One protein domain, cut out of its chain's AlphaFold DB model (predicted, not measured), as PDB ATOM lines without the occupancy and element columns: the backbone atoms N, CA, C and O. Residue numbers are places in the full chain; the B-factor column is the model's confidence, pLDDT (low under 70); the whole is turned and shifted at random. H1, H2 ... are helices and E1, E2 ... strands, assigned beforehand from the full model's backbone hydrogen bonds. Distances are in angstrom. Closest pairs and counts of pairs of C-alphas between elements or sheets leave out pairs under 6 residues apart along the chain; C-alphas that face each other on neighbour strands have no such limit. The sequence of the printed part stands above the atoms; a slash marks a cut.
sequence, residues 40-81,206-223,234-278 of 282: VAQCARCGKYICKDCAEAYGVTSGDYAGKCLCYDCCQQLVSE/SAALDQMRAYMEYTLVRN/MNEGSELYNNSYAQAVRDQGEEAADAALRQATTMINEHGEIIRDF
ATOM      1  N   VAL A  40      39.942  69.670   5.076       92.12
ATOM      2  CA  VAL A  40      39.130  68.464   4.823       92.12
ATOM      3  C   VAL A  40      37.685  68.794   4.445       92.12
ATOM      4  O   VAL A  40      36.956  67.923   3.976       92.12
ATOM      5  N   ALA A  41      37.264  70.046   4.636       92.38
ATOM      6  CA  ALA A  41      35.918  70.520   4.338       92.38
ATOM      7  C   ALA A  41      35.931  71.968   3.822       92.38
ATOM      8  O   ALA A  41      36.962  72.649   3.814       92.38
ATOM      9  N   GLN A  42      34.762  72.450   3.403       94.62
ATOM     10  CA  GLN A  42      34.520  73.848   3.054       94.62
ATOM     11  C   GLN A  42      33.311  74.379   3.825       94.62
ATOM     12  O   GLN A  42      32.339  73.659   4.050       94.62
ATOM     13  N   CYS A  43      33.364  75.655   4.203       94.06
ATOM     14  CA  CYS A  43      32.241  76.353   4.814       94.06
ATOM     15  C   CYS A  43      31.056  76.374   3.849       94.06
ATOM     16  O   CYS A  43      31.162  76.919   2.750       94.06
ATOM     17  N   ALA A  44      29.901  75.876   4.287       93.44
ATOM     18  CA  ALA A  44      28.698  75.850   3.458       93.44
ATOM     19  C   ALA A  44      28.164  77.240   3.075       93.44
ATOM     20  O   ALA A  44      27.410  77.353   2.112       93.44
ATOM     21  N   ARG A  45      28.537  78.289   3.821       92.38
ATOM     22  CA  ARG A  45      28.076  79.664   3.586       92.38
ATOM     23  C   ARG A  45      29.019  80.476   2.693       92.38
ATOM     24  O   ARG A  45      28.547  81.199   1.825       92.38
ATOM     25  N   CYS A  46      30.333  80.387   2.907       94.94
ATOM     26  CA  CYS A  46      31.316  81.245   2.225       94.94
ATOM     27  C   CYS A  46      32.366  80.496   1.389       94.94
ATOM     28  O   CYS A  46      33.197  81.138   0.753       94.94
ATOM     29  N   GLY A  47      32.374  79.160   1.405       93.88
ATOM     30  CA  GLY A  47      33.309  78.332   0.634       93.88
ATOM     31  C   GLY A  47      34.749  78.287   1.160       93.88
ATOM     32  O   GLY A  47      35.575  77.582   0.586       93.88
ATOM     33  N   LYS A  48      35.077  79.000   2.250       94.62
ATOM     34  CA  LYS A  48      36.410  78.942   2.877       94.62
ATOM     35  C   LYS A  48      36.756  77.511   3.299       94.62
ATOM     36  O   LYS A  48      35.902  76.805   3.828       94.62
ATOM     37  N   TYR A  49      38.010  77.120   3.103       94.50
ATOM     38  CA  TYR A  49      38.537  75.813   3.492       94.50
ATOM     39  C   TYR A  49      38.665  75.668   5.016       94.50
ATOM     40  O   TYR A  49      39.063  76.612   5.702       94.50
ATOM     41  N   ILE A  50      38.337  74.481   5.534       92.94
ATOM     42  CA  ILE A  50      38.243  74.166   6.967       92.94
ATOM     43  C   ILE A  50      39.038  72.879   7.263       92.94
ATOM     44  O   ILE A  50      38.898  71.894   6.531       92.94
ATOM     45  N   CYS A  51      39.875  72.878   8.312       92.88
ATOM     46  CA  CYS A  51      40.588  71.682   8.795       92.88
ATOM     47  C   CYS A  51      39.646  70.700   9.504       92.88
ATOM     48  O   CYS A  51      38.485  71.014   9.768       92.88
ATOM     49  N   LYS A  52      40.156  69.508   9.829       91.06
ATOM     50  CA  LYS A  52      39.388  68.465  10.516       91.06
ATOM     51  C   LYS A  52      38.810  68.946  11.848       91.06
ATOM     52  O   LYS A  52      37.599  68.874  12.017       91.06
ATOM     53  N   ASP A  53      39.633  69.539  12.705       88.75
ATOM     54  CA  ASP A  53      39.215  69.981  14.043       88.75
ATOM     55  C   ASP A  53      38.122  71.055  13.968       88.75
ATOM     56  O   ASP A  53      37.131  71.027  14.694       88.75
ATOM     57  N   CYS A  54      38.237  72.001  13.031       88.88
ATOM     58  CA  CYS A  54      37.184  72.991  12.819       88.88
ATOM     59  C   CYS A  54      35.908  72.370  12.231       88.88
ATOM     60  O   CYS A  54      34.813  72.799  12.582       88.88
ATOM     61  N   ALA A  55      36.019  71.394  11.327       89.38
ATOM     62  CA  ALA A  55      34.857  70.725  10.746       89.38
ATOM     63  C   ALA A  55      34.102  69.890  11.793       89.38
ATOM     64  O   ALA A  55      32.873  69.887  11.815       89.38
ATOM     65  N   GLU A  56      34.829  69.226  12.690       87.81
ATOM     66  CA  GLU A  56      34.247  68.443  13.779       87.81
ATOM     67  C   GLU A  56      33.629  69.350  14.849       87.81
ATOM     68  O   GLU A  56      32.508  69.091  15.282       87.81
ATOM     69  N   ALA A  57      34.284  70.452  15.220       84.56
ATOM     70  CA  ALA A  57      33.807  71.333  16.286       84.56
ATOM     71  C   ALA A  57      32.671  72.288  15.849       84.56
ATOM     72  O   ALA A  57      31.773  72.585  16.637       84.56
ATOM     73  N   TYR A  58      32.657  72.728  14.583       85.44
ATOM     74  CA  TYR A  58      31.629  73.619  14.011       85.44
ATOM     75  C   TYR A  58      30.626  72.902  13.093       85.44
ATOM     76  O   TYR A  58      29.957  73.528  12.259       85.44
ATOM     77  N   GLY A  59      30.523  71.579  13.216       86.62
ATOM     78  CA  GLY A  59      29.500  70.795  12.536       86.62
ATOM     79  C   GLY A  59      28.105  71.145  13.054       86.62
ATOM     80  O   GLY A  59      27.843  71.088  14.255       86.62
ATOM     81  N   VAL A  60      27.192  71.489  12.145       87.19
ATOM     82  CA  VAL A  60      25.796  71.794  12.480       87.19
ATOM     83  C   VAL A  60      24.962  70.520  12.379       87.19
ATOM     84  O   VAL A  60      24.982  69.831  11.358       87.19
ATOM     85  N   THR A  61      24.208  70.200  13.429       85.75
ATOM     86  CA  THR A  61      23.464  68.928  13.506       85.75
ATOM     87  C   THR A  61      21.994  69.032  13.094       85.75
ATOM     88  O   THR A  61      21.400  68.020  12.724       85.75
ATOM     89  N   SER A  62      21.416  70.235  13.078       81.44
ATOM     90  CA  SER A  62      20.012  70.478  12.726       81.44
ATOM     91  C   SER A  62      19.816  71.798  11.962       81.44
ATOM     92  O   SER A  62      20.700  72.658  11.911       81.44
ATOM     93  N   GLY A  63      18.647  71.938  11.331       80.75
ATOM     94  CA  GLY A  63      18.252  73.137  10.593       80.75
ATOM     95  C   GLY A  63      18.853  73.272   9.182       80.75
ATOM     96  O   GLY A  63      19.298  72.294   8.581       80.75
ATOM     97  N   ASP A  64      18.872  74.491   8.641       81.81
ATOM     98  CA  ASP A  64      19.272  74.854   7.268       81.81
ATOM     99  C   ASP A  64      20.691  74.372   6.887       81.81
ATOM    100  O   ASP A  64      20.995  74.063   5.720       81.81
ATOM    101  N   TYR A  65      21.574  74.284   7.885       86.81
ATOM    102  CA  TYR A  65      22.952  73.816   7.738       86.81
ATOM    103  C   TYR A  65      23.184  72.397   8.277       86.81
ATOM    104  O   TYR A  65      24.336  71.987   8.374       86.81
ATOM    105  N   ALA A  66      22.136  71.620   8.575       88.31
ATOM    106  CA  ALA A  66      22.270  70.252   9.079       88.31
ATOM    107  C   ALA A  66      23.216  69.393   8.218       88.31
ATOM    108  O   ALA A  66      23.094  69.332   6.990       88.31
ATOM    109  N   GLY A  67      24.170  68.729   8.873       87.06
ATOM    110  CA  GLY A  67      25.190  67.896   8.232       87.06
ATOM    111  C   GLY A  67      26.278  68.683   7.496       87.06
ATOM    112  O   GLY A  67      27.083  68.084   6.783       87.06
ATOM    113  N   LYS A  68      26.315  70.012   7.637       90.38
ATOM    114  CA  LYS A  68      27.317  70.891   7.026       90.38
ATOM    115  C   LYS A  68      28.171  71.562   8.100       90.38
ATOM    116  O   LYS A  68      27.776  71.678   9.256       90.38
ATOM    117  N   CYS A  69      29.344  72.034   7.689       89.50
ATOM    118  CA  CYS A  69      30.258  72.786   8.545       89.50
ATOM    119  C   CYS A  69      30.197  74.278   8.207       89.50
ATOM    120  O   CYS A  69      30.125  74.664   7.033       89.50
ATOM    121  N   LEU A  70      30.273  75.115   9.237       91.06
ATOM    122  CA  LEU A  70      30.398  76.563   9.107       91.06
ATOM    123  C   LEU A  70      31.762  77.010   9.638       91.06
ATOM    124  O   LEU A  70      32.286  76.438  10.584       91.06
ATOM    125  N   CYS A  71      32.364  78.027   9.019       91.56
ATOM    126  CA  CYS A  71      33.566  78.642   9.581       91.56
ATOM    127  C   CYS A  71      33.192  79.615  10.706       91.56
ATOM    128  O   CYS A  71      32.096  80.179  10.701       91.56
ATOM    129  N   TYR A  72      34.140  79.877  11.607       90.06
ATOM    130  CA  TYR A  72      33.960  80.793  12.735       90.06
ATOM    131  C   TYR A  72      33.408  82.164  12.312       90.06
ATOM    132  O   TYR A  72      32.416  82.616  12.878       90.06
ATOM    133  N   ASP A  73      33.962  82.778  11.258       92.44
ATOM    134  CA  ASP A  73      33.473  84.071  10.752       92.44
ATOM    135  C   ASP A  73      31.983  84.026  10.371       92.44
ATOM    136  O   ASP A  73      31.231  84.964  10.630       92.44
ATOM    137  N   CYS A  74      31.534  82.927   9.757       92.12
ATOM    138  CA  CYS A  74      30.141  82.768   9.357       92.12
ATOM    139  C   CYS A  74      29.227  82.513  10.556       92.12
ATOM    140  O   CYS A  74      28.106  83.017  10.544       92.12
ATOM    141  N   CYS A  75      29.692  81.788  11.578       89.94
ATOM    142  CA  CYS A  75      28.975  81.638  12.846       89.94
ATOM    143  C   CYS A  75      28.835  82.990  13.559       89.94
ATOM    144  O   CYS A  75      27.735  83.361  13.963       89.94
ATOM    145  N   GLN A  76      29.912  83.779  13.625       91.25
ATOM    146  CA  GLN A  76      29.882  85.138  14.169       91.25
ATOM    147  C   GLN A  76      28.900  86.032  13.407       91.25
ATOM    148  O   GLN A  76      28.114  86.766  14.012       91.25
ATOM    149  N   GLN A  77      28.918  85.952  12.077       92.69
ATOM    150  CA  GLN A  77      27.992  86.703  11.244       92.69
ATOM    151  C   GLN A  77      26.537  86.272  11.483       92.69
ATOM    152  O   GLN A  77      25.680  87.144  11.612       92.69
ATOM    153  N   LEU A  78      26.251  84.969  11.600       91.12
ATOM    154  CA  LEU A  78      24.907  84.462  11.914       91.12
ATOM    155  C   LEU A  78      24.387  85.011  13.244       91.12
ATOM    156  O   LEU A  78      23.265  85.499  13.287       91.12
ATOM    157  N   VAL A  79      25.206  85.025  14.299       91.25
ATOM    158  CA  VAL A  79      24.817  85.630  15.585       91.25
ATOM    159  C   VAL A  79      24.496  87.115  15.418       91.25
ATOM    160  O   VAL A  79      23.474  87.588  15.908       91.25
ATOM    161  N   SER A  80      25.329  87.864  14.690       90.94
ATOM    162  CA  SER A  80      25.079  89.293  14.462       90.94
ATOM    163  C   SER A  80      23.780  89.552  13.685       90.94
ATOM    164  O   SER A  80      23.040  90.480  14.016       90.94
ATOM    165  N   GLU A  81      23.475  88.704  12.700       92.12
ATOM    166  CA  GLU A  81      22.246  88.752  11.906       92.12
ATOM    167  C   GLU A  81      21.032  88.398  12.773       92.12
ATOM    168  O   GLU A  81      20.085  89.179  12.830       92.12
ATOM    169  N   SER A 206      25.201  85.010  22.190       89.88
ATOM    170  CA  SER A 206      26.423  85.708  22.609       89.88
ATOM    171  C   SER A 206      27.349  84.786  23.402       89.88
ATOM    172  O   SER A 206      28.544  84.742  23.124       89.88
ATOM    173  N   ALA A 207      26.809  84.019  24.353       91.06
ATOM    174  CA  ALA A 207      27.581  83.061  25.137       91.06
ATOM    175  C   ALA A 207      28.156  81.940  24.256       91.06
ATOM    176  O   ALA A 207      29.322  81.574  24.398       91.06
ATOM    177  N   ALA A 208      27.364  81.435  23.305       90.31
ATOM    178  CA  ALA A 208      27.818  80.478  22.304       90.31
ATOM    179  C   ALA A 208      28.976  81.049  21.468       90.31
ATOM    180  O   ALA A 208      29.993  80.386  21.283       90.31
ATOM    181  N   LEU A 209      28.874  82.301  21.021       89.56
ATOM    182  CA  LEU A 209      29.936  82.966  20.265       89.56
ATOM    183  C   LEU A 209      31.217  83.154  21.086       89.56
ATOM    184  O   LEU A 209      32.313  82.977  20.552       89.56
ATOM    185  N   ASP A 210      31.101  83.482  22.372       90.38
ATOM    186  CA  ASP A 210      32.258  83.589  23.263       90.38
ATOM    187  C   ASP A 210      32.947  82.229  23.467       90.38
ATOM    188  O   ASP A 210      34.178  82.166  23.442       90.38
ATOM    189  N   GLN A 211      32.188  81.127  23.559       90.19
ATOM    190  CA  GLN A 211      32.751  79.768  23.567       90.19
ATOM    191  C   GLN A 211      33.495  79.446  22.262       90.19
ATOM    192  O   GLN A 211      34.608  78.922  22.297       90.19
ATOM    193  N   MET A 212      32.930  79.815  21.108       89.81
ATOM    194  CA  MET A 212      33.592  79.655  19.805       89.81
ATOM    195  C   MET A 212      34.871  80.476  19.690       89.81
ATOM    196  O   MET A 212      35.868  80.000  19.146       89.81
ATOM    197  N   ARG A 213      34.873  81.702  20.224       90.81
ATOM    198  CA  ARG A 213      36.075  82.538  20.261       90.81
ATOM    199  C   ARG A 213      37.158  81.895  21.124       90.81
ATOM    200  O   ARG A 213      38.301  81.828  20.683       90.81
ATOM    201  N   ALA A 214      36.794  81.394  22.305       91.19
ATOM    202  CA  ALA A 214      37.724  80.704  23.192       91.19
ATOM    203  C   ALA A 214      38.313  79.447  22.529       91.19
ATOM    204  O   ALA A 214      39.525  79.248  22.581       91.19
ATOM    205  N   TYR A 215      37.501  78.651  21.829       91.50
ATOM    206  CA  TYR A 215      37.990  77.514  21.041       91.50
ATOM    207  C   TYR A 215      38.947  77.939  19.914       91.50
ATOM    208  O   TYR A 215      39.989  77.317  19.695       91.50
ATOM    209  N   MET A 216      38.631  79.020  19.195       90.62
ATOM    210  CA  MET A 216      39.498  79.517  18.124       90.62
ATOM    211  C   MET A 216      40.865  79.964  18.661       90.62
ATOM    212  O   MET A 216      41.895  79.622  18.089       90.62
ATOM    213  N   GLU A 217      40.888  80.676  19.787       90.56
ATOM    214  CA  GLU A 217      42.131  81.047  20.473       90.56
ATOM    215  C   GLU A 217      42.902  79.807  20.952       90.56
ATOM    216  O   GLU A 217      44.093  79.681  20.669       90.56
ATOM    217  N   TYR A 218      42.211  78.851  21.582       90.75
ATOM    218  CA  TYR A 218      42.788  77.581  22.029       90.75
ATOM    219  C   TYR A 218      43.509  76.846  20.894       90.75
ATOM    220  O   TYR A 218      44.690  76.516  21.009       90.75
ATOM    221  N   THR A 219      42.818  76.622  19.777       89.88
ATOM    222  CA  THR A 219      43.366  75.870  18.640       89.88
ATOM    223  C   THR A 219      44.519  76.603  17.959       89.88
ATOM    224  O   THR A 219      45.490  75.965  17.555       89.88
ATOM    225  N   LEU A 220      44.471  77.936  17.867       87.56
ATOM    226  CA  LEU A 220      45.576  78.740  17.336       87.56
ATOM    227  C   LEU A 220      46.834  78.618  18.202       87.56
ATOM    228  O   LEU A 220      47.906  78.325  17.671       87.56
ATOM    229  N   VAL A 221      46.703  78.778  19.522       88.00
ATOM    230  CA  VAL A 221      47.828  78.670  20.466       88.00
ATOM    231  C   VAL A 221      48.405  77.256  20.470       88.00
ATOM    232  O   VAL A 221      49.623  77.083  20.396       88.00
ATOM    233  N   ARG A 222      47.551  76.224  20.490       86.94
ATOM    234  CA  ARG A 222      47.976  74.812  20.434       86.94
ATOM    235  C   ARG A 222      48.728  74.484  19.149       86.94
ATOM    236  O   ARG A 222      49.710  73.745  19.181       86.94
ATOM    237  N   ASN A 223      48.297  75.051  18.028       83.38
ATOM    238  CA  ASN A 223      48.941  74.853  16.737       83.38
ATOM    239  C   ASN A 223      50.293  75.587  16.642       83.38
ATOM    240  O   ASN A 223      51.265  75.037  16.125       83.38
ATOM    241  N   MET A 234      48.508  76.446  30.148       88.44
ATOM    242  CA  MET A 234      47.504  76.882  31.117       88.44
ATOM    243  C   MET A 234      48.107  77.337  32.452       88.44
ATOM    244  O   MET A 234      47.349  77.591  33.384       88.44
ATOM    245  N   ASN A 235      49.431  77.456  32.585       87.44
ATOM    246  CA  ASN A 235      50.048  77.993  33.799       87.44
ATOM    247  C   ASN A 235      49.756  79.492  33.967       87.44
ATOM    248  O   ASN A 235      49.559  80.211  32.987       87.44
ATOM    249  N   GLU A 236      49.759  79.983  35.209       77.75
ATOM    250  CA  GLU A 236      49.476  81.390  35.519       77.75
ATOM    251  C   GLU A 236      50.356  82.348  34.694       77.75
ATOM    252  O   GLU A 236      51.581  82.233  34.671       77.75
ATOM    253  N   GLY A 237      49.712  83.278  33.981       73.25
ATOM    254  CA  GLY A 237      50.376  84.219  33.069       73.25
ATOM    255  C   GLY A 237      50.623  83.706  31.643       73.25
ATOM    256  O   GLY A 237      51.161  84.457  30.832       73.25
ATOM    257  N   SER A 238      50.222  82.472  31.322       82.81
ATOM    258  CA  SER A 238      50.347  81.877  29.980       82.81
ATOM    259  C   SER A 238      49.138  82.176  29.083       82.81
ATOM    260  O   SER A 238      48.073  82.573  29.558       82.81
ATOM    261  N   GLU A 239      49.299  81.950  27.774       80.00
ATOM    262  CA  GLU A 239      48.328  82.312  26.726       80.00
ATOM    263  C   GLU A 239      46.933  81.683  26.914       80.00
ATOM    264  O   GLU A 239      45.941  82.313  26.564       80.00
ATOM    265  N   LEU A 240      46.821  80.488  27.517       88.88
ATOM    266  CA  LEU A 240      45.535  79.797  27.717       88.88
ATOM    267  C   LEU A 240      45.026  79.801  29.163       88.88
ATOM    268  O   LEU A 240      43.998  79.185  29.441       88.88
ATOM    269  N   TYR A 241      45.684  80.511  30.085       86.00
ATOM    270  CA  TYR A 241      45.315  80.513  31.509       86.00
ATOM    271  C   TYR A 241      43.839  80.899  31.750       86.00
ATOM    272  O   TYR A 241      43.109  80.226  32.481       86.00
ATOM    273  N   ASN A 242      43.375  81.958  31.079       88.44
ATOM    274  CA  ASN A 242      42.009  82.480  31.207       88.44
ATOM    275  C   ASN A 242      41.054  81.983  30.108       88.44
ATOM    276  O   ASN A 242      39.937  82.485  29.992       88.44
ATOM    277  N   ASN A 243      41.482  81.032  29.276       92.38
ATOM    278  CA  ASN A 243      40.672  80.559  28.165       92.38
ATOM    279  C   ASN A 243      39.636  79.539  28.665       92.38
ATOM    280  O   ASN A 243      39.982  78.473  29.177       92.38
ATOM    281  N   SER A 244      38.351  79.862  28.512       91.81
ATOM    282  CA  SER A 244      37.253  79.028  29.020       91.81
ATOM    283  C   SER A 244      37.187  77.651  28.354       91.81
ATOM    284  O   SER A 244      36.815  76.678  29.007       91.81
ATOM    285  N   TYR A 245      37.596  77.542  27.086       92.25
ATOM    286  CA  TYR A 245      37.662  76.264  26.382       92.25
ATOM    287  C   TYR A 245      38.796  75.389  26.926       92.25
ATOM    288  O   TYR A 245      38.575  74.227  27.245       92.25
ATOM    289  N   ALA A 246      39.989  75.958  27.123       91.31
ATOM    290  CA  ALA A 246      41.124  75.252  27.720       91.31
ATOM    291  C   ALA A 246      40.779  74.693  29.112       91.31
ATOM    292  O   ALA A 246      41.095  73.544  29.424       91.31
ATOM    293  N   GLN A 247      40.076  75.486  29.925       91.94
ATOM    294  CA  GLN A 247      39.565  75.054  31.228       91.94
ATOM    295  C   GLN A 247      38.567  73.897  31.093       91.94
ATOM    296  O   GLN A 247      38.703  72.900  31.799       91.94
ATOM    297  N   ALA A 248      37.627  73.968  30.145       91.69
ATOM    298  CA  ALA A 248      36.690  72.875  29.879       91.69
ATOM    299  C   ALA A 248      37.401  71.580  29.445       91.69
ATOM    300  O   ALA A 248      37.066  70.509  29.947       91.69
ATOM    301  N   VAL A 249      38.421  71.673  28.584       92.00
ATOM    302  CA  VAL A 249      39.237  70.519  28.165       92.00
ATOM    303  C   VAL A 249      39.963  69.894  29.357       92.00
ATOM    304  O   VAL A 249      39.965  68.673  29.494       92.00
ATOM    305  N   ARG A 250      40.551  70.707  30.244       90.19
ATOM    306  CA  ARG A 250      41.228  70.213  31.453       90.19
ATOM    307  C   ARG A 250      40.259  69.515  32.408       90.19
ATOM    308  O   ARG A 250      40.597  68.475  32.964       90.19
ATOM    309  N   ASP A 251      39.080  70.094  32.608       91.19
ATOM    310  CA  ASP A 251      38.154  69.652  33.649       91.19
ATOM    311  C   ASP A 251      37.254  68.485  33.184       91.19
ATOM    312  O   ASP A 251      36.847  67.662  34.003       91.19
ATOM    313  N   GLN A 252      36.932  68.405  31.887       90.69
ATOM    314  CA  GLN A 252      35.927  67.479  31.333       90.69
ATOM    315  C   GLN A 252      36.435  66.632  30.155       90.69
ATOM    316  O   GLN A 252      35.761  65.683  29.752       90.69
ATOM    317  N   GLY A 253      37.613  66.940  29.613       90.31
ATOM    318  CA  GLY A 253      38.161  66.303  28.418       90.31
ATOM    319  C   GLY A 253      37.740  66.985  27.111       90.31
ATOM    320  O   GLY A 253      36.747  67.708  27.036       90.31
ATOM    321  N   GLU A 254      38.523  66.738  26.061       87.38
ATOM    322  CA  GLU A 254      38.383  67.375  24.743       87.38
ATOM    323  C   GLU A 254      37.077  66.985  24.038       87.38
ATOM    324  O   GLU A 254      36.349  67.855  23.568       87.38
ATOM    325  N   GLU A 255      36.692  65.704  24.086       87.31
ATOM    326  CA  GLU A 255      35.445  65.232  23.467       87.31
ATOM    327  C   GLU A 255      34.195  65.934  24.026       87.31
ATOM    328  O   GLU A 255      33.272  66.259  23.274       87.31
ATOM    329  N   ALA A 256      34.159  66.172  25.342       87.88
ATOM    330  CA  ALA A 256      33.045  66.846  26.003       87.88
ATOM    331  C   ALA A 256      32.998  68.341  25.646       87.88
ATOM    332  O   ALA A 256      31.920  68.878  25.378       87.88
ATOM    333  N   ALA A 257      34.161  68.995  25.588       88.62
ATOM    334  CA  ALA A 257      34.279  70.395  25.196       88.62
ATOM    335  C   ALA A 257      33.876  70.613  23.721       88.62
ATOM    336  O   ALA A 257      33.088  71.517  23.424       88.62
ATOM    337  N   ASP A 258      34.296  69.726  22.813       88.19
ATOM    338  CA  ASP A 258      33.910  69.762  21.397       88.19
ATOM    339  C   ASP A 258      32.413  69.497  21.198       88.19
ATOM    340  O   ASP A 258      31.777  70.069  20.308       88.19
ATOM    341  N   ALA A 259      31.824  68.601  21.997       87.62
ATOM    342  CA  ALA A 259      30.391  68.320  21.942       87.62
ATOM    343  C   ALA A 259      29.560  69.545  22.355       87.62
ATOM    344  O   ALA A 259      28.578  69.874  21.683       87.62
ATOM    345  N   ALA A 260      29.983  70.257  23.405       88.62
ATOM    346  CA  ALA A 260      29.356  71.510  23.817       88.62
ATOM    347  C   ALA A 260      29.439  72.574  22.707       88.62
ATOM    348  O   ALA A 260      28.454  73.264  22.438       88.62
ATOM    349  N   LEU A 261      30.569  72.654  21.995       88.94
ATOM    350  CA  LEU A 261      30.740  73.609  20.899       88.94
ATOM    351  C   LEU A 261      29.863  73.296  19.675       88.94
ATOM    352  O   LEU A 261      29.243  74.193  19.090       88.94
ATOM    353  N   ARG A 262      29.739  72.015  19.316       87.00
ATOM    354  CA  ARG A 262      28.810  71.562  18.265       87.00
ATOM    355  C   ARG A 262      27.363  71.908  18.604       87.00
ATOM    356  O   ARG A 262      26.606  72.374  17.744       87.00
ATOM    357  N   GLN A 263      26.982  71.718  19.866       89.06
ATOM    358  CA  GLN A 263      25.660  72.095  20.354       89.06
ATOM    359  C   GLN A 263      25.450  73.614  20.281       89.06
ATOM    360  O   GLN A 263      24.399  74.054  19.817       89.06
ATOM    361  N   ALA A 264      26.457  74.409  20.649       89.81
ATOM    362  CA  ALA A 264      26.422  75.867  20.543       89.81
ATOM    363  C   ALA A 264      26.208  76.340  19.092       89.81
ATOM    364  O   ALA A 264      25.367  77.198  18.834       89.81
ATOM    365  N   THR A 265      26.902  75.724  18.128       87.31
ATOM    366  CA  THR A 265      26.737  76.024  16.693       87.31
ATOM    367  C   THR A 265      25.344  75.666  16.183       87.31
ATOM    368  O   THR A 265      24.728  76.433  15.443       87.31
ATOM    369  N   THR A 266      24.828  74.513  16.608       88.62
ATOM    370  CA  THR A 266      23.484  74.052  16.247       88.62
ATOM    371  C   THR A 266      22.412  75.003  16.784       88.62
ATOM    372  O   THR A 266      21.548  75.451  16.034       88.62
ATOM    373  N   MET A 267      22.525  75.389  18.053       91.12
ATOM    374  CA  MET A 267      21.597  76.298  18.721       91.12
ATOM    375  C   MET A 267      21.523  77.676  18.045       91.12
ATOM    376  O   MET A 267      20.423  78.172  17.821       91.12
ATOM    377  N   ILE A 268      22.660  78.272  17.657       91.00
ATOM    378  CA  ILE A 268      22.679  79.553  16.919       91.00
ATOM    379  C   ILE A 268      21.863  79.447  15.622       91.00
ATOM    380  O   ILE A 268      21.137  80.376  15.253       91.00
ATOM    381  N   ASN A 269      21.975  78.318  14.914       90.00
ATOM    382  CA  ASN A 269      21.218  78.111  13.687       90.00
ATOM    383  C   ASN A 269      19.709  77.983  13.963       90.00
ATOM    384  O   ASN A 269      18.915  78.672  13.321       90.00
ATOM    385  N   GLU A 270      19.320  77.171  14.949       90.56
ATOM    386  CA  GLU A 270      17.916  76.981  15.344       90.56
ATOM    387  C   GLU A 270      17.264  78.285  15.829       90.56
ATOM    388  O   GLU A 270      16.140  78.613  15.436       90.56
ATOM    389  N   HIS A 271      17.973  79.077  16.639       93.38
ATOM    390  CA  HIS A 271      17.509  80.402  17.048       93.38
ATOM    391  C   HIS A 271      17.277  81.305  15.837       93.38
ATOM    392  O   HIS A 271      16.242  81.972  15.754       93.38
ATOM    393  N   GLY A 272      18.197  81.287  14.869       88.94
ATOM    394  CA  GLY A 272      18.073  82.046  13.630       88.94
ATOM    395  C   GLY A 272      16.831  81.676  12.820       88.94
ATOM    396  O   GLY A 272      16.138  82.566  12.332       88.94
ATOM    397  N   GLU A 273      16.498  80.391  12.716       90.44
ATOM    398  CA  GLU A 273      15.277  79.933  12.038       90.44
ATOM    399  C   GLU A 273      14.014  80.459  12.723       90.44
ATOM    400  O   GLU A 273      13.150  81.049  12.072       90.44
ATOM    401  N   ILE A 274      13.943  80.349  14.050       91.00
ATOM    402  CA  ILE A 274      12.804  80.844  14.833       91.00
ATOM    403  C   ILE A 274      12.644  82.366  14.680       91.00
ATOM    404  O   ILE A 274      11.518  82.869  14.612       91.00
ATOM    405  N   ILE A 275      13.753  83.109  14.625       91.81
ATOM    406  CA  ILE A 275      13.752  84.564  14.421       91.81
ATOM    407  C   ILE A 275      13.270  84.915  13.005       91.81
ATOM    408  O   ILE A 275      12.450  85.826  12.848       91.81
ATOM    409  N   ARG A 276      13.745  84.195  11.979       90.25
ATOM    410  CA  ARG A 276      13.367  84.405  10.569       90.25
ATOM    411  C   ARG A 276      11.907  84.046  10.288       90.25
ATOM    412  O   ARG A 276      11.273  84.703   9.466       90.25
ATOM    413  N   ASP A 277      11.342  83.094  11.027       87.56
ATOM    414  CA  ASP A 277       9.928  82.703  10.957       87.56
ATOM    415  C   ASP A 277       8.950  83.764  11.505       87.56
ATOM    416  O   ASP A 277       7.725  83.564  11.517       87.56
ATOM    417  N   PHE A 278       9.453  84.923  11.944       88.12
ATOM    418  CA  PHE A 278       8.621  86.047  12.348       88.12
ATOM    419  C   PHE A 278       7.721  86.535  11.206       88.12
ATOM    420  O   PHE A 278       8.161  87.027  10.166       88.12
TER     421      PHE A 278
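What this domain is: This is residues 40 to 81, 206 to 223 and 234 to 278 of the 282 residues of an uncharacterized protein of Clostridiales bacterium (UniProt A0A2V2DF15). The long helix H5 makes one side of a three-helix bundle with H2 and H3, and the shorter H4 packs across H3 and on the first turns of H5, bridging the gap where those two spread apart. H1 packs on H5 nearer its first residue, and beyond H1, away from the bundle, lies the small strand hairpin of E1 and E2. The printed part has 105 residues, with E1, E2, H1, H2, H3, H4 and H5 in chain order, and the two-stranded sheet, order E1 - E2, is antiparallel. The class is mostly helix. The whole is compact, with a radius of gyration of the C-alphas of 14.0 A, yet elongated, spanning 47 by 29 by 21 A.

Where its parts are: E1 is residues 40 to 42, beginning at C-alpha 40 (39.130, 68.464, 4.823), and E2 is residues 49 to 51. H1 is residues 52 to 57 and H2 residues 72 to 81, 14.2 A long. H3, residues 206 to 223, is 25.7 A long and begins at C-alpha 206 (26.423, 85.708, 22.609). H4 is residues 244 to 252, 11.9 A long. H5, residues 254 to 276, is 33.4 A long and ends at C-alpha 276 (13.367, 84.405, 10.569).

How they stand to each other: E1 and E2 form a hairpin, antiparallel at 143 degrees, with N 40 and O 50 2.9 A apart and N 50 and O 41 2.9 A apart, both within hydrogen-bond range. The closest C-alphas of E1 and H1 are those of Val 40 and Lys 52, 5.7 A. H1 touches H5 at a steep tilt of 62 degrees, the same way, closest at the C-alphas of Ala 57 and Asp 258, 5.3 A; H5 touches H1 with residues 258 to 262 alone. H2, H3 and H5 form an up-and-down bundle, each helix running against the one before it. H2 touches H3 at a shallow tilt of 14 degrees, opposite ways, closest at the C-alphas of Gln 76 and Leu 209, 6.5 A. H2 touches H5 at a shallow tilt of 33 degrees, only just short of steep, closest at the C-alphas of Val 79 and Ile 268, 6.6 A. H3 touches H5 through its residues 208 to 212 alone, at a steep tilt of 39 degrees, closest at the C-alphas of Ala 208 and Ala 264, 5.1 A. H4 touches H3 about perpendicular, at 80 degrees, closest at the C-alphas of Ala 214 and Tyr 245, 5.5 A. H4 touches H5, closest at the C-alphas of Val 249 and Ala 257, 5.8 A. H5 is the hub, touching four helices. In H1, H2, H3, H4 and H5 every O i to N i+4 pair is within hydrogen-bond range.

The domain as a whole: The C-alphas farthest apart, those of Asn 235 and Phe 278, are 47.3 A from each other. Residues 82 to 205 are not printed, with 11.9 A between C-alphas 81 and 206, and neither are residues 224 to 233, with 14.6 A between C-alphas 223 and 234. The link from H1 to H2, residues 58 to 71, is long. The mean pLDDT of the printed part is 89.4, and no printed residue is under 70.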